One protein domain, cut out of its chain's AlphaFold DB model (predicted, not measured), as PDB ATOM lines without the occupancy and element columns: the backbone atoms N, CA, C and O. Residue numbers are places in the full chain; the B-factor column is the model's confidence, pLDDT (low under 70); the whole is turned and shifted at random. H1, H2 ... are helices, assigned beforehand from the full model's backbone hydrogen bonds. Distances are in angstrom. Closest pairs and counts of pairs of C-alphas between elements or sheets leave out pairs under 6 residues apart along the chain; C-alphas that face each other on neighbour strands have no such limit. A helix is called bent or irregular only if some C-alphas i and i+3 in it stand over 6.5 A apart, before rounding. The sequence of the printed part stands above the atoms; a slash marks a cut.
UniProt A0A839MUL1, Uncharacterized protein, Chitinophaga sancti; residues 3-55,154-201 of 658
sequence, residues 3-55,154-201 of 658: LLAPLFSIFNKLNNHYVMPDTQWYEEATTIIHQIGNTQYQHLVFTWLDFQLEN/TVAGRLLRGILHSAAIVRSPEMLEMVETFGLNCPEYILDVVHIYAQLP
ATOM      1  N   LEU A   3     134.001 121.012  99.365       59.22
ATOM      2  CA  LEU A   3     134.100 119.550  99.210       59.22
ATOM      3  C   LEU A   3     135.127 119.101  98.156       59.22
ATOM      4  O   LEU A   3     135.646 117.998  98.238       59.22
ATOM      5  N   LEU A   4     135.424 119.947  97.165       65.44
ATOM      6  CA  LEU A   4     136.369 119.629  96.094       65.44
ATOM      7  C   LEU A   4     137.795 120.075  96.430       65.44
ATOM      8  O   LEU A   4     138.726 119.563  95.820       65.44
ATOM      9  N   ALA A   5     137.981 121.005  97.378       72.06
ATOM     10  CA  ALA A   5     139.274 121.603  97.731       72.06
ATOM     11  C   ALA A   5     140.414 120.579  97.937       72.06
ATOM     12  O   ALA A   5     141.509 120.815  97.422       72.06
ATOM     13  N   PRO A   6     140.185 119.414  98.577       79.25
ATOM     14  CA  PRO A   6     141.215 118.382  98.692       79.25
ATOM     15  C   PRO A   6     141.642 117.774  97.339       79.25
ATOM     16  O   PRO A   6     142.828 117.517  97.130       79.25
ATOM     17  N   LEU A   7     140.715 117.622  96.381       81.62
ATOM     18  CA  LEU A   7     141.022 117.145  95.024       81.62
ATOM     19  C   LEU A   7     141.848 118.155  94.225       81.62
ATOM     20  O   LEU A   7     142.687 117.739  93.433       81.62
ATOM     21  N   PHE A   8     141.678 119.465  94.453       78.44
ATOM     22  CA  PHE A   8     142.489 120.482  93.770       78.44
ATOM     23  C   PHE A   8     143.984 120.272  94.038       78.44
ATOM     24  O   PHE A   8     144.775 120.349  93.105       78.44
ATOM     25  N   SER A   9     144.368 119.952  95.280       81.88
ATOM     26  CA  SER A   9     145.769 119.680  95.639       81.88
ATOM     27  C   SER A   9     146.335 118.477  94.873       81.88
ATOM     28  O   SER A   9     147.437 118.537  94.330       81.88
ATOM     29  N   ILE A  10     145.541 117.409  94.744       86.44
ATOM     30  CA  ILE A  10     145.911 116.193  94.006       86.44
ATOM     31  C   ILE A  10     146.007 116.471  92.501       86.44
ATOM     32  O   ILE A  10     146.970 116.072  91.848       86.44
ATOM     33  N   PHE A  11     145.039 117.191  91.936       86.62
ATOM     34  CA  PHE A  11     144.998 117.498  90.505       86.62
ATOM     35  C   PHE A  11     146.138 118.433  90.099       86.62
ATOM     36  O   PHE A  11     146.708 118.282  89.021       86.62
ATOM     37  N   ASN A  12     146.548 119.343  90.985       80.62
ATOM     38  CA  ASN A  12     147.649 120.268  90.726       80.62
ATOM     39  C   ASN A  12     149.018 119.564  90.614       80.62
ATOM     40  O   ASN A  12     149.941 120.133  90.032       80.62
ATOM     41  N   LYS A  13     149.142 118.311  91.091       82.06
ATOM     42  CA  LYS A  13     150.323 117.458  90.853       82.06
ATOM     43  C   LYS A  13     150.516 117.136  89.358       82.06
ATOM     44  O   LYS A  13     151.631 116.854  88.939       82.06
ATOM     45  N   LEU A  14     149.467 117.230  88.531       80.94
ATOM     46  CA  LEU A  14     149.493 116.969  87.082       80.94
ATOM     47  C   LEU A  14     149.916 118.201  86.259       80.94
ATOM     48  O   LEU A  14     149.319 118.514  85.226       80.94
ATOM     49  N   ASN A  15     150.959 118.897  86.711       73.62
ATOM     50  CA  ASN A  15     151.430 120.181  86.175       73.62
ATOM     51  C   ASN A  15     152.190 120.106  84.834       73.62
ATOM     52  O   ASN A  15     152.622 121.134  84.315       73.62
ATOM     53  N   ASN A  16     152.360 118.905  84.281       68.12
ATOM     54  CA  ASN A  16     153.082 118.643  83.039       68.12
ATOM     55  C   ASN A  16     152.447 117.436  82.328       68.12
ATOM     56  O   ASN A  16     152.276 116.394  82.959       68.12
ATOM     57  N   HIS A  17     152.121 117.547  81.035       65.62
ATOM     58  CA  HIS A  17     151.462 116.490  80.248       65.62
ATOM     59  C   HIS A  17     152.298 115.212  80.064       65.62
ATOM     60  O   HIS A  17     151.761 114.193  79.651       65.62
ATOM     61  N   TYR A  18     153.590 115.230  80.403       63.53
ATOM     62  CA  TYR A  18     154.422 114.023  80.492       63.53
ATOM     63  C   TYR A  18     154.343 113.319  81.856       63.53
ATOM     64  O   TYR A  18     154.743 112.163  81.977       63.53
ATOM     65  N   VAL A  19     153.833 113.996  82.886       74.81
ATOM     66  CA  VAL A  19     153.658 113.438  84.231       74.81
ATOM     67  C   VAL A  19     152.294 112.768  84.295       74.81
ATOM     68  O   VAL A  19     151.271 113.448  84.359       74.81
ATOM     69  N   MET A  20     152.274 111.439  84.227       84.50
ATOM     70  CA  MET A  20     151.055 110.636  84.351       84.50
ATOM     71  C   MET A  20     150.764 110.326  85.827       84.50
ATOM     72  O   MET A  20     151.716 110.109  86.578       84.50
ATOM     73  N   PRO A  21     149.488 110.249  86.247       88.00
ATOM     74  CA  PRO A  21     149.147 109.793  87.590       88.00
ATOM     75  C   PRO A  21     149.691 108.391  87.867       88.00
ATOM     76  O   PRO A  21     149.510 107.478  87.051       88.00
ATOM     77  N   ASP A  22     150.327 108.221  89.018       87.19
ATOM     78  CA  ASP A  22     150.765 106.930  89.533       87.19
ATOM     79  C   ASP A  22     149.682 106.282  90.413       87.19
ATOM     80  O   ASP A  22     148.579 106.807  90.583       87.19
ATOM     81  N   THR A  23     149.980 105.099  90.950       85.81
ATOM     82  CA  THR A  23     149.052 104.363  91.819       85.81
ATOM     83  C   THR A  23     148.657 105.180  93.048       85.81
ATOM     84  O   THR A  23     147.474 105.237  93.376       85.81
ATOM     85  N   GLN A  24     149.614 105.875  93.669       90.81
ATOM     86  CA  GLN A  24     149.359 106.700  94.847       90.81
ATOM     87  C   GLN A  24     148.382 107.842  94.531       90.81
ATOM     88  O   GLN A  24     147.457 108.100  95.300       90.81
ATOM     89  N   TRP A  25     148.535 108.497  93.378       93.94
ATOM     90  CA  TRP A  25     147.605 109.532  92.930       93.94
ATOM     91  C   TRP A  25     146.172 108.998  92.824       93.94
ATOM     92  O   TRP A  25     145.237 109.646  93.304       93.94
ATOM     93  N   TYR A  26     145.985 107.813  92.226       92.62
ATOM     94  CA  TYR A  26     144.657 107.206  92.083       92.62
ATOM     95  C   TYR A  26     144.059 106.797  93.430       92.62
ATOM     96  O   TYR A  26     142.862 106.990  93.625       92.62
ATOM     97  N   GLU A  27     144.852 106.277  94.365       91.50
ATOM     98  CA  GLU A  27     144.393 105.920  95.715       91.50
ATOM     99  C   GLU A  27     143.923 107.152  96.508       91.50
ATOM    100  O   GLU A  27     142.822 107.148  97.077       91.50
ATOM    101  N   GLU A  28     144.707 108.236  96.485       92.88
ATOM    102  CA  GLU A  28     144.354 109.508  97.126       92.88
ATOM    103  C   GLU A  28     143.071 110.099  96.509       92.88
ATOM    104  O   GLU A  28     142.135 110.457  97.230       92.88
ATOM    105  N   ALA A  29     142.988 110.155  95.174       92.69
ATOM    106  CA  ALA A  29     141.818 110.679  94.470       92.69
ATOM    107  C   ALA A  29     140.563 109.826  94.719       92.69
ATOM    108  O   ALA A  29     139.488 110.373  94.967       92.69
ATOM    109  N   THR A  30     140.697 108.496  94.705       93.62
ATOM    110  CA  THR A  30     139.592 107.552  94.945       93.62
ATOM    111  C   THR A  30     139.015 107.727  96.340       93.62
ATOM    112  O   THR A  30     137.799 107.814  96.493       93.62
ATOM    113  N   THR A  31     139.877 107.852  97.351       93.75
ATOM    114  CA  THR A  31     139.454 108.049  98.745       93.75
ATOM    115  C   THR A  31     138.567 109.284  98.884       93.75
ATOM    116  O   THR A  31     137.497 109.224  99.487       93.75
ATOM    117  N   ILE A  32     138.976 110.398  98.276       91.50
ATOM    118  CA  ILE A  32     138.255 111.670  98.381       91.50
ATOM    119  C   ILE A  32     136.980 111.660  97.528       91.50
ATOM    120  O   ILE A  32     135.935 112.119  97.982       91.50
ATOM    121  N   ILE A  33     137.019 111.093  96.318       92.50
ATOM    122  CA  ILE A  33     135.828 110.964  95.462       92.50
ATOM    123  C   ILE A  33     134.774 110.074  96.129       92.50
ATOM    124  O   ILE A  33     133.596 110.420  96.113       92.50
ATOM    125  N   HIS A  34     135.175 108.980  96.778       91.62
ATOM    126  CA  HIS A  34     134.250 108.120  97.517       91.62
ATOM    127  C   HIS A  34     133.634 108.815  98.739       91.62
ATOM    128  O   HIS A  34     132.461 108.590  99.020       91.62
ATOM    129  N   GLN A  35     134.373 109.696  99.427       91.56
ATOM    130  CA  GLN A  35     133.819 110.528 100.507       91.56
ATOM    131  C   GLN A  35     132.769 111.529  99.998       91.56
ATOM    132  O   GLN A  35     131.807 111.817 100.705       91.56
ATOM    133  N   ILE A  36     132.944 112.054  98.780       89.50
ATOM    134  CA  ILE A  36     131.974 112.943  98.121       89.50
ATOM    135  C   ILE A  36     130.784 112.144  97.558       89.50
ATOM    136  O   ILE A  36     129.671 112.652  97.511       89.50
ATOM    137  N   GLY A  37     131.011 110.901  97.134       90.12
ATOM    138  CA  GLY A  37     130.048 110.057  96.433       90.12
ATOM    139  C   GLY A  37     130.099 110.258  94.915       90.12
ATOM    140  O   GLY A  37     130.056 111.383  94.418       90.12
ATOM    141  N   ASN A  38     130.147 109.155  94.158       83.50
ATOM    142  CA  ASN A  38     130.362 109.164  92.701       83.50
ATOM    143  C   ASN A  38     129.346 110.033  91.942       83.50
ATOM    144  O   ASN A  38     129.741 110.863  91.126       83.50
ATOM    145  N   THR A  39     128.052 109.902  92.248       83.00
ATOM    146  CA  THR A  39     126.984 110.685  91.602       83.00
ATOM    147  C   THR A  39     127.092 112.178  91.920       83.00
ATOM    148  O   THR A  39     126.933 113.021  91.038       83.00
ATOM    149  N   GLN A  40     127.400 112.525  93.174       86.19
ATOM    150  CA  GLN A  40     127.549 113.917  93.597       86.19
ATOM    151  C   GLN A  40     128.810 114.551  92.997       86.19
ATOM    152  O   GLN A  40     128.770 115.697  92.548       86.19
ATOM    153  N   TYR A  41     129.914 113.806  92.932       87.69
ATOM    154  CA  TYR A  41     131.136 114.243  92.265       87.69
ATOM    155  C   TYR A  41     130.910 114.469  90.765       87.69
ATOM    156  O   TYR A  41     131.279 115.520  90.246       87.69
ATOM    157  N   GLN A  42     130.237 113.535  90.086       83.25
ATOM    158  CA  GLN A  42     129.880 113.669  88.673       83.25
ATOM    159  C   GLN A  42     129.045 114.933  88.422       83.25
ATOM    160  O   GLN A  42     129.363 115.710  87.522       83.25
ATOM    161  N   HIS A  43     128.023 115.183  89.248       80.81
ATOM    162  CA  HIS A  43     127.221 116.405  89.162       80.81
ATOM    163  C   HIS A  43     128.091 117.663  89.308       80.81
ATOM    164  O   HIS A  43     127.994 118.579  88.498       80.81
ATOM    165  N   LEU A  44     128.983 117.700  90.305       81.62
ATOM    166  CA  LEU A  44     129.892 118.829  90.527       81.62
ATOM    167  C   LEU A  44     130.842 119.076  89.346       81.62
ATOM    168  O   LEU A  44     131.099 120.233  89.014       81.62
ATOM    169  N   VAL A  45     131.350 118.012  88.718       81.12
ATOM    170  CA  VAL A  45     132.200 118.099  87.522       81.12
ATOM    171  C   VAL A  45     131.442 118.743  86.366       81.12
ATOM    172  O   VAL A  45     131.937 119.712  85.793       81.12
ATOM    173  N   PHE A  46     130.242 118.253  86.040       77.56
ATOM    174  CA  PHE A  46     129.473 118.797  84.918       77.56
ATOM    175  C   PHE A  46     129.000 120.228  85.178       77.56
ATOM    176  O   PHE A  46     129.158 121.069  84.300       77.56
ATOM    177  N   THR A  47     128.575 120.561  86.403       73.88
ATOM    178  CA  THR A  47     128.266 121.957  86.771       73.88
ATOM    179  C   THR A  47     129.475 122.879  86.588       73.88
ATOM    180  O   THR A  47     129.337 124.011  86.128       73.88
ATOM    181  N   TRP A  48     130.680 122.419  86.944       76.44
ATOM    182  CA  TRP A  48     131.893 123.209  86.743       76.44
ATOM    183  C   TRP A  48     132.225 123.385  85.256       76.44
ATOM    184  O   TRP A  48     132.588 124.489  84.852       76.44
ATOM    185  N   LEU A  49     132.079 122.336  84.441       71.44
ATOM    186  CA  LEU A  49     132.303 122.402  82.992       71.44
ATOM    187  C   LEU A  49     131.319 123.352  82.301       71.44
ATOM    188  O   LEU A  49     131.753 124.163  81.484       71.44
ATOM    189  N   ASP A  50     130.039 123.304  82.672       63.88
ATOM    190  CA  ASP A  50     129.013 124.216  82.159       63.88
ATOM    191  C   ASP A  50     129.363 125.672  82.491       63.88
ATOM    192  O   ASP A  50     129.391 126.527  81.607       63.88
ATOM    193  N   PHE A  51     129.772 125.944  83.735       69.12
ATOM    194  CA  PHE A  51     130.235 127.273  84.137       69.12
ATOM    195  C   PHE A  51     131.471 127.743  83.344       69.12
ATOM    196  O   PHE A  51     131.572 128.913  82.968       69.12
ATOM    197  N   GLN A  52     132.436 126.859  83.062       65.69
ATOM    198  CA  GLN A  52     133.586 127.209  82.213       65.69
ATOM    199  C   GLN A  52     133.162 127.507  80.769       65.69
ATOM    200  O   GLN A  52     133.699 128.429  80.149       65.69
ATOM    201  N   LEU A  53     132.189 126.761  80.239       61.59
ATOM    202  CA  LEU A  53     131.652 126.973  78.900       61.59
ATOM    203  C   LEU A  53     130.930 128.320  78.792       61.59
ATOM    204  O   LEU A  53     131.200 129.075  77.859       61.59
ATOM    205  N   GLU A  54     130.087 128.663  79.767       58.84
ATOM    206  CA  GLU A  54     129.403 129.961  79.837       58.84
ATOM    207  C   GLU A  54     130.400 131.127  79.863       58.84
ATOM    208  O   GLU A  54     130.271 132.074  79.084       58.84
ATOM    209  N   ASN A  55     131.450 131.033  80.685       60.38
ATOM    210  CA  ASN A  55     132.504 132.051  80.735       60.38
ATOM    211  C   ASN A  55     133.253 132.179  79.403       60.38
ATOM    212  O   ASN A  55     133.561 133.291  78.969       60.38
ATOM    213  N   THR A 154     148.303 125.802  82.909       66.00
ATOM    214  CA  THR A 154     147.304 126.635  83.599       66.00
ATOM    215  C   THR A 154     146.646 125.891  84.761       66.00
ATOM    216  O   THR A 154     146.453 124.677  84.694       66.00
ATOM    217  N   VAL A 155     146.220 126.612  85.804       65.75
ATOM    218  CA  VAL A 155     145.453 126.023  86.920       65.75
ATOM    219  C   VAL A 155     144.190 125.324  86.402       65.75
ATOM    220  O   VAL A 155     143.947 124.166  86.735       65.75
ATOM    221  N   ALA A 156     143.430 125.974  85.516       66.94
ATOM    222  CA  ALA A 156     142.223 125.401  84.917       66.94
ATOM    223  C   ALA A 156     142.503 124.117  84.113       66.94
ATOM    224  O   ALA A 156     141.748 123.151  84.210       66.94
ATOM    225  N   GLY A 157     143.604 124.063  83.361       70.88
ATOM    226  CA  GLY A 157     143.965 122.874  82.593       70.88
ATOM    227  C   GLY A 157     144.494 121.719  83.443       70.88
ATOM    228  O   GLY A 157     144.198 120.569  83.132       70.88
ATOM    229  N   ARG A 158     145.192 121.988  84.558       76.75
ATOM    230  CA  ARG A 158     145.556 120.940  85.539       76.75
ATOM    231  C   ARG A 158     144.318 120.328  86.180       76.75
ATOM    232  O   ARG A 158     144.247 119.114  86.356       76.75
ATOM    233  N   LEU A 159     143.319 121.160  86.472       79.75
ATOM    234  CA  LEU A 159     142.036 120.703  86.998       79.75
ATOM    235  C   LEU A 159     141.268 119.869  85.988       79.75
ATOM    236  O   LEU A 159     140.819 118.780  86.336       79.75
ATOM    237  N   LEU A 160     141.183 120.324  84.738       83.00
ATOM    238  CA  LEU A 160     140.569 119.552  83.664       83.00
ATOM    239  C   LEU A 160     141.265 118.198  83.484       83.00
ATOM    240  O   LEU A 160     140.599 117.175  83.376       83.00
ATOM    241  N   ARG A 161     142.598 118.166  83.520       86.81
ATOM    242  CA  ARG A 161     143.370 116.923  83.420       86.81
ATOM    243  C   ARG A 161     143.100 115.981  84.596       86.81
ATOM    244  O   ARG A 161     142.877 114.794  84.382       86.81
ATOM    245  N   GLY A 162     143.028 116.502  85.821       89.75
ATOM    246  CA  GLY A 162     142.616 115.726  86.996       89.75
ATOM    247  C   GLY A 162     141.191 115.172  86.892       89.75
ATOM    248  O   GLY A 162     140.961 114.009  87.219       89.75
ATOM    249  N   ILE A 163     140.254 115.965  86.360       89.44
ATOM    250  CA  ILE A 163     138.872 115.553  86.067       89.44
ATOM    251  C   ILE A 163     138.822 114.456  84.991       89.44
ATOM    252  O   ILE A 163     138.036 113.518  85.091       89.44
ATOM    253  N   LEU A 164     139.663 114.535  83.960       90.56
ATOM    254  CA  LEU A 164     139.759 113.482  82.947       90.56
ATOM    255  C   LEU A 164     140.271 112.178  83.574       90.56
ATOM    256  O   LEU A 164     139.693 111.118  83.346       90.56
ATOM    257  N   HIS A 165     141.302 112.247  84.420       93.88
ATOM    258  CA  HIS A 165     141.826 111.067  85.111       93.88
ATOM    259  C   HIS A 165     140.862 110.468  86.133       93.88
ATOM    260  O   HIS A 165     140.830 109.246  86.290       93.88
ATOM    261  N   SER A 166     140.017 111.275  86.775       94.19
ATOM    262  CA  SER A 166     138.995 110.754  87.685       94.19
ATOM    263  C   SER A 166     137.882 109.975  86.972       94.19
ATOM    264  O   SER A 166     137.197 109.182  87.618       94.19
ATOM    265  N   ALA A 167     137.751 110.078  85.643       90.00
ATOM    266  CA  ALA A 167     136.839 109.232  84.869       90.00
ATOM    267  C   ALA A 167     137.168 107.731  85.007       90.00
ATOM    268  O   ALA A 167     136.259 106.903  85.003       90.00
ATOM    269  N   ALA A 168     138.445 107.372  85.206       90.69
ATOM    270  CA  ALA A 168     138.858 105.994  85.487       90.69
ATOM    271  C   ALA A 168     138.402 105.478  86.865       90.69
ATOM    272  O   ALA A 168     138.315 104.262  87.064       90.69
ATOM    273  N   ILE A 169     138.122 106.396  87.796       92.00
ATOM    274  CA  ILE A 169     137.664 106.116  89.163       92.00
ATOM    275  C   ILE A 169     136.137 105.991  89.174       92.00
ATOM    276  O   ILE A 169     135.599 104.975  89.601       92.00
ATOM    277  N   VAL A 170     135.439 107.008  88.655       89.00
ATOM    278  CA  VAL A 170     133.966 107.090  88.665       89.00
ATOM    279  C   VAL A 170     133.336 106.104  87.678       89.00
ATOM    280  O   VAL A 170     132.279 105.545  87.960       89.00
ATOM    281  N   ARG A 171     133.987 105.894  86.525       85.19
ATOM    282  CA  ARG A 171     133.579 104.976  85.446       85.19
ATOM    283  C   ARG A 171     132.143 105.173  84.949       85.19
ATOM    284  O   ARG A 171     131.506 104.223  84.502       85.19
ATOM    285  N   SER A 172     131.631 106.403  85.000       82.50
ATOM    286  CA  SER A 172     130.336 106.710  84.395       82.50
ATOM    287  C   SER A 172     130.461 106.851  82.871       82.50
ATOM    288  O   SER A 172     131.486 107.350  82.380       82.50
ATOM    289  N   PRO A 173     129.440 106.436  82.097       73.75
ATOM    290  CA  PRO A 173     129.449 106.570  80.642       73.75
ATOM    291  C   PRO A 173     129.728 108.001  80.173       73.75
ATOM    292  O   PRO A 173     130.505 108.195  79.239       73.75
ATOM    293  N   GLU A 174     129.162 108.997  80.857       77.56
ATOM    294  CA  GLU A 174     129.257 110.408  80.480       77.56
ATOM    295  C   GLU A 174     130.680 110.954  80.671       77.56
ATOM    296  O   GLU A 174     131.190 111.682  79.820       77.56
ATOM    297  N   MET A 175     131.359 110.589  81.767       79.31
ATOM    298  CA  MET A 175     132.740 111.031  82.000       79.31
ATOM    299  C   MET A 175     133.723 110.364  81.035       79.31
ATOM    300  O   MET A 175     134.698 110.985  80.616       79.31
ATOM    301  N   LEU A 176     133.472 109.114  80.645       80.75
ATOM    302  CA  LEU A 176     134.319 108.422  79.675       80.75
ATOM    303  C   LEU A 176     134.080 108.921  78.236       80.75
ATOM    304  O   LEU A 176     135.035 109.028  77.468       80.75
ATOM    305  N   GLU A 177     132.850 109.309  77.883       76.69
ATOM    306  CA  GLU A 177     132.551 110.010  76.621       76.69
ATOM    307  C   GLU A 177     133.204 111.401  76.574       76.69
ATOM    308  O   GLU A 177     133.709 111.826  75.531       76.69
ATOM    309  N   MET A 178     133.270 112.098  77.710       82.75
ATOM    310  CA  MET A 178     134.031 113.343  77.834       82.75
ATOM    311  C   MET A 178     135.524 113.118  77.543       82.75
ATOM    312  O   MET A 178     136.109 113.891  76.785       82.75
ATOM    313  N   VAL A 179     136.135 112.053  78.076       81.12
ATOM    314  CA  VAL A 179     137.539 111.688  77.791       81.12
ATOM    315  C   VAL A 179     137.761 111.413  76.301       81.12
ATOM    316  O   VAL A 179     138.722 111.907  75.711       81.12
ATOM    317  N   GLU A 180     136.855 110.667  75.669       78.69
ATOM    318  CA  GLU A 180     136.879 110.380  74.228       78.69
ATOM    319  C   GLU A 180     136.768 111.652  73.382       78.69
ATOM    320  O   GLU A 180     137.563 111.884  72.465       78.69
ATOM    321  N   THR A 181     135.801 112.504  73.718       76.25
ATOM    322  CA  THR A 181     135.564 113.780  73.040       76.25
ATOM    323  C   THR A 181     136.771 114.699  73.187       76.25
ATOM    324  O   THR A 181     137.192 115.321  72.209       76.25
ATOM    325  N   PHE A 182     137.373 114.752  74.375       77.31
ATOM    326  CA  PHE A 182     138.590 115.512  74.621       77.31
ATOM    327  C   PHE A 182     139.749 115.001  73.756       77.31
ATOM    328  O   PHE A 182     140.356 115.785  73.033       77.31
ATOM    329  N   GLY A 183     139.996 113.688  73.731       72.38
ATOM    330  CA  GLY A 183     141.071 113.093  72.932       72.38
ATOM    331  C   GLY A 183     140.947 113.323  71.422       72.38
ATOM    332  O   GLY A 183     141.954 113.522  70.745       72.38
ATOM    333  N   LEU A 184     139.723 113.350  70.880       70.50
ATOM    334  CA  LEU A 184     139.491 113.653  69.462       70.50
ATOM    335  C   LEU A 184     139.765 115.119  69.106       70.50
ATOM    336  O   LEU A 184     140.209 115.417  67.992       70.50
ATOM    337  N   ASN A 185     139.481 116.037  70.031       67.50
ATOM    338  CA  ASN A 185     139.619 117.475  69.800       67.50
ATOM    339  C   ASN A 185     141.014 118.007  70.168       67.50
ATOM    340  O   ASN A 185     141.480 118.954  69.526       67.50
ATOM    341  N   CYS A 186     141.682 117.356  71.125       70.25
ATOM    342  CA  CYS A 186     142.984 117.707  71.697       70.25
ATOM    343  C   CYS A 186     143.974 116.520  71.594       70.25
ATOM    344  O   CYS A 186     144.387 115.962  72.616       70.25
ATOM    345  N   PRO A 187     144.345 116.083  70.371       67.44
ATOM    346  CA  PRO A 187     145.161 114.883  70.142       67.44
ATOM    347  C   PRO A 187     146.571 114.946  70.753       67.44
ATOM    348  O   PRO A 187     147.208 113.913  70.936       67.44
ATOM    349  N   GLU A 188     147.070 116.130  71.096       67.62
ATOM    350  CA  GLU A 188     148.319 116.321  71.835       67.62
ATOM    351  C   GLU A 188     148.272 115.764  73.276       67.62
ATOM    352  O   GLU A 188     149.322 115.478  73.848       67.62
ATOM    353  N   TYR A 189     147.074 115.519  73.824       73.94
ATOM    354  CA  TYR A 189     146.842 114.875  75.128       73.94
ATOM    355  C   TYR A 189     146.439 113.398  75.009       73.94
ATOM    356  O   TYR A 189     145.925 112.801  75.955       73.94
ATOM    357  N   ILE A 190     146.665 112.764  73.853       77.31
ATOM    358  CA  ILE A 190     146.261 111.365  73.637       77.31
ATOM    359  C   ILE A 190     146.920 110.394  74.631       77.31
ATOM    360  O   ILE A 190     146.351 109.351  74.944       77.31
ATOM    361  N   LEU A 191     148.090 110.744  75.175       76.12
ATOM    362  CA  LEU A 191     148.759 109.947  76.203       76.12
ATOM    363  C   LEU A 191     147.955 109.882  77.506       76.12
ATOM    364  O   LEU A 191     147.893 108.809  78.101       76.12
ATOM    365  N   ASP A 192     147.294 110.971  77.909       83.75
ATOM    366  CA  ASP A 192     146.409 110.976  79.078       83.75
ATOM    367  C   ASP A 192     145.211 110.058  78.847       83.75
ATOM    368  O   ASP A 192     144.903 109.218  79.686       83.75
ATOM    369  N   VAL A 193     144.593 110.143  77.666       85.44
ATOM    370  CA  VAL A 193     143.454 109.296  77.272       85.44
ATOM    371  C   VAL A 193     143.830 107.815  77.304       85.44
ATOM    372  O   VAL A 193     143.137 106.993  77.902       85.44
ATOM    373  N   VAL A 194     144.977 107.469  76.719       79.94
ATOM    374  CA  VAL A 194     145.502 106.100  76.724       79.94
ATOM    375  C   VAL A 194     145.865 105.643  78.144       79.94
ATOM    376  O   VAL A 194     145.677 104.471  78.478       79.94
ATOM    377  N   HIS A 195     146.364 106.541  78.998       84.75
ATOM    378  CA  HIS A 195     146.673 106.235  80.397       84.75
ATOM    379  C   HIS A 195     145.415 106.023  81.243       84.75
ATOM    380  O   HIS A 195     145.405 105.117  82.076       84.75
ATOM    381  N   ILE A 196     144.352 106.794  80.994       88.19
ATOM    382  CA  ILE A 196     143.016 106.616  81.585       88.19
ATOM    383  C   ILE A 196     142.459 105.255  81.192       88.19
ATOM    384  O   ILE A 196     142.063 104.479  82.060       88.19
ATOM    385  N   TYR A 197     142.494 104.921  79.899       83.56
ATOM    386  CA  TYR A 197     142.044 103.617  79.423       83.56
ATOM    387  C   TYR A 197     142.817 102.479  80.076       83.56
ATOM    388  O   TYR A 197     142.214 101.467  80.407       83.56
ATOM    389  N   ALA A 198     144.119 102.639  80.327       78.94
ATOM    390  CA  ALA A 198     144.929 101.620  80.992       78.94
ATOM    391  C   ALA A 198     144.513 101.320  82.447       78.94
ATOM    392  O   ALA A 198     144.959 100.312  82.989       78.94
ATOM    393  N   GLN A 199     143.670 102.157  83.064       82.25
ATOM    394  CA  GLN A 199     143.084 101.915  84.388       82.25
ATOM    395  C   GLN A 199     141.715 101.212  84.334       82.25
ATOM    396  O   GLN A 199     141.127 100.898  85.376       82.25
ATOM    397  N   LEU A 200     141.173 101.009  83.133       79.31
ATOM    398  CA  LEU A 200     139.905 100.319  82.908       79.31
ATOM    399  C   LEU A 200     140.135  98.805  82.773       79.31
ATOM    400  O   LEU A 200     141.267  98.363  82.551       79.31
ATOM    401  N   PRO A 201     139.078  97.981  82.902       76.88
ATOM    402  CA  PRO A 201     139.150  96.577  82.522       76.88
ATOM    403  C   PRO A 201     139.659  96.428  81.083       76.88
ATOM    404  O   PRO A 201     139.267  97.195  80.207       76.88
TER     405      PRO A 201
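This is residues 3 to 55 and 154 to 201 of the 658 residues of an uncharacterized protein of Chitinophaga sancti (UniProt A0A839MUL1). One helix, H4, forms the core of a rounded body, with the hairpin of H1 and H2 packed crosswise on one side of it and the hairpin of H5 and H6 on the opposite side. The longest helix, H3, lies to a third side and makes a narrow V with H4, its first residues near the last residues of H4. The printed part has 101 residues, with six named helices in the order H1 to H6 and no named strand; the class is all helix. The whole is compact, with a radius of gyration of the C-alphas of 12.5 A and spans of 34 by 31 by 27 A.

Start at the longest helix, H3, residues 38 to 55, and look across to H4, residues 155 to 170, the hub, which touches the five other helices. H3 and H4 only just touch, with 3 pairs of C-alphas within 8 A, closest at Asn 38 and Val 170, 5.8 A; they run opposite ways at a shallow tilt of 30 degrees. H1, residues 5 to 12, touches H4 about perpendicular at 77 degrees, where the closest C-alphas, of Phe 11 and Gly 162, are 4.6 A apart. H2, residues 23 to 36, touches H4 with residues 26 to 30 alone, at 83 degrees; the closest C-alphas, of Thr 30 and Ile 169, are 6.3 A apart. H1 and H2 form a helical hairpin, closest at the C-alphas of Leu 7 and Ala 29, 6.5 A. H5, residues 173 to 185, touches H4 at a steep tilt of 46 degrees, opposite ways, with the C-alphas of Ala 167 and Met 175 closest, at 5.3 A. H6, residues 187 to 197, touches H4 at a shallow tilt of 32 degrees, the same way; its closest C-alphas there are those of Ala 168 and Ile 196, 5.7 A. H5 and H6 form a second helical hairpin, with the C-alphas of Gly 183 and Ile 190 closest, at 5.5 A. Among the pairs that are apart are H1 and H3, and H2 and H6. Each O i to N i+4 pair is within hydrogen-bond range in H2, H3 and H5, against 2 of 4 in H1, 10 of 12 in H4 and 5 of 7 in H6.

Find C-alpha 38 at (130.362, 109.164, 92.701); from there H3 runs 25.9 A to C-alpha 55. H4 covers 22.2 A, H2 20.1 A, H5 18.4 A, H6 14.9 A and H1 11.0 A, from C-alpha 5 at (139.274, 121.603, 97.731). H6 ends at C-alpha 197 at (142.044, 103.617, 79.423) and is irregular: C-alphas 188 and 191 are 7.7 A apart.

Residues 56 to 153 are not printed, and C-alphas 55 and 154 are 16.0 A apart across that cut. No link printed whole is long. The two C-alphas farthest apart, of Asn 55 and Pro 201, are 36.1 A apart. The mean pLDDT of the printed part is 80.1; look for values under 70 at, among others, residues 50 to 55 and 154 to 156.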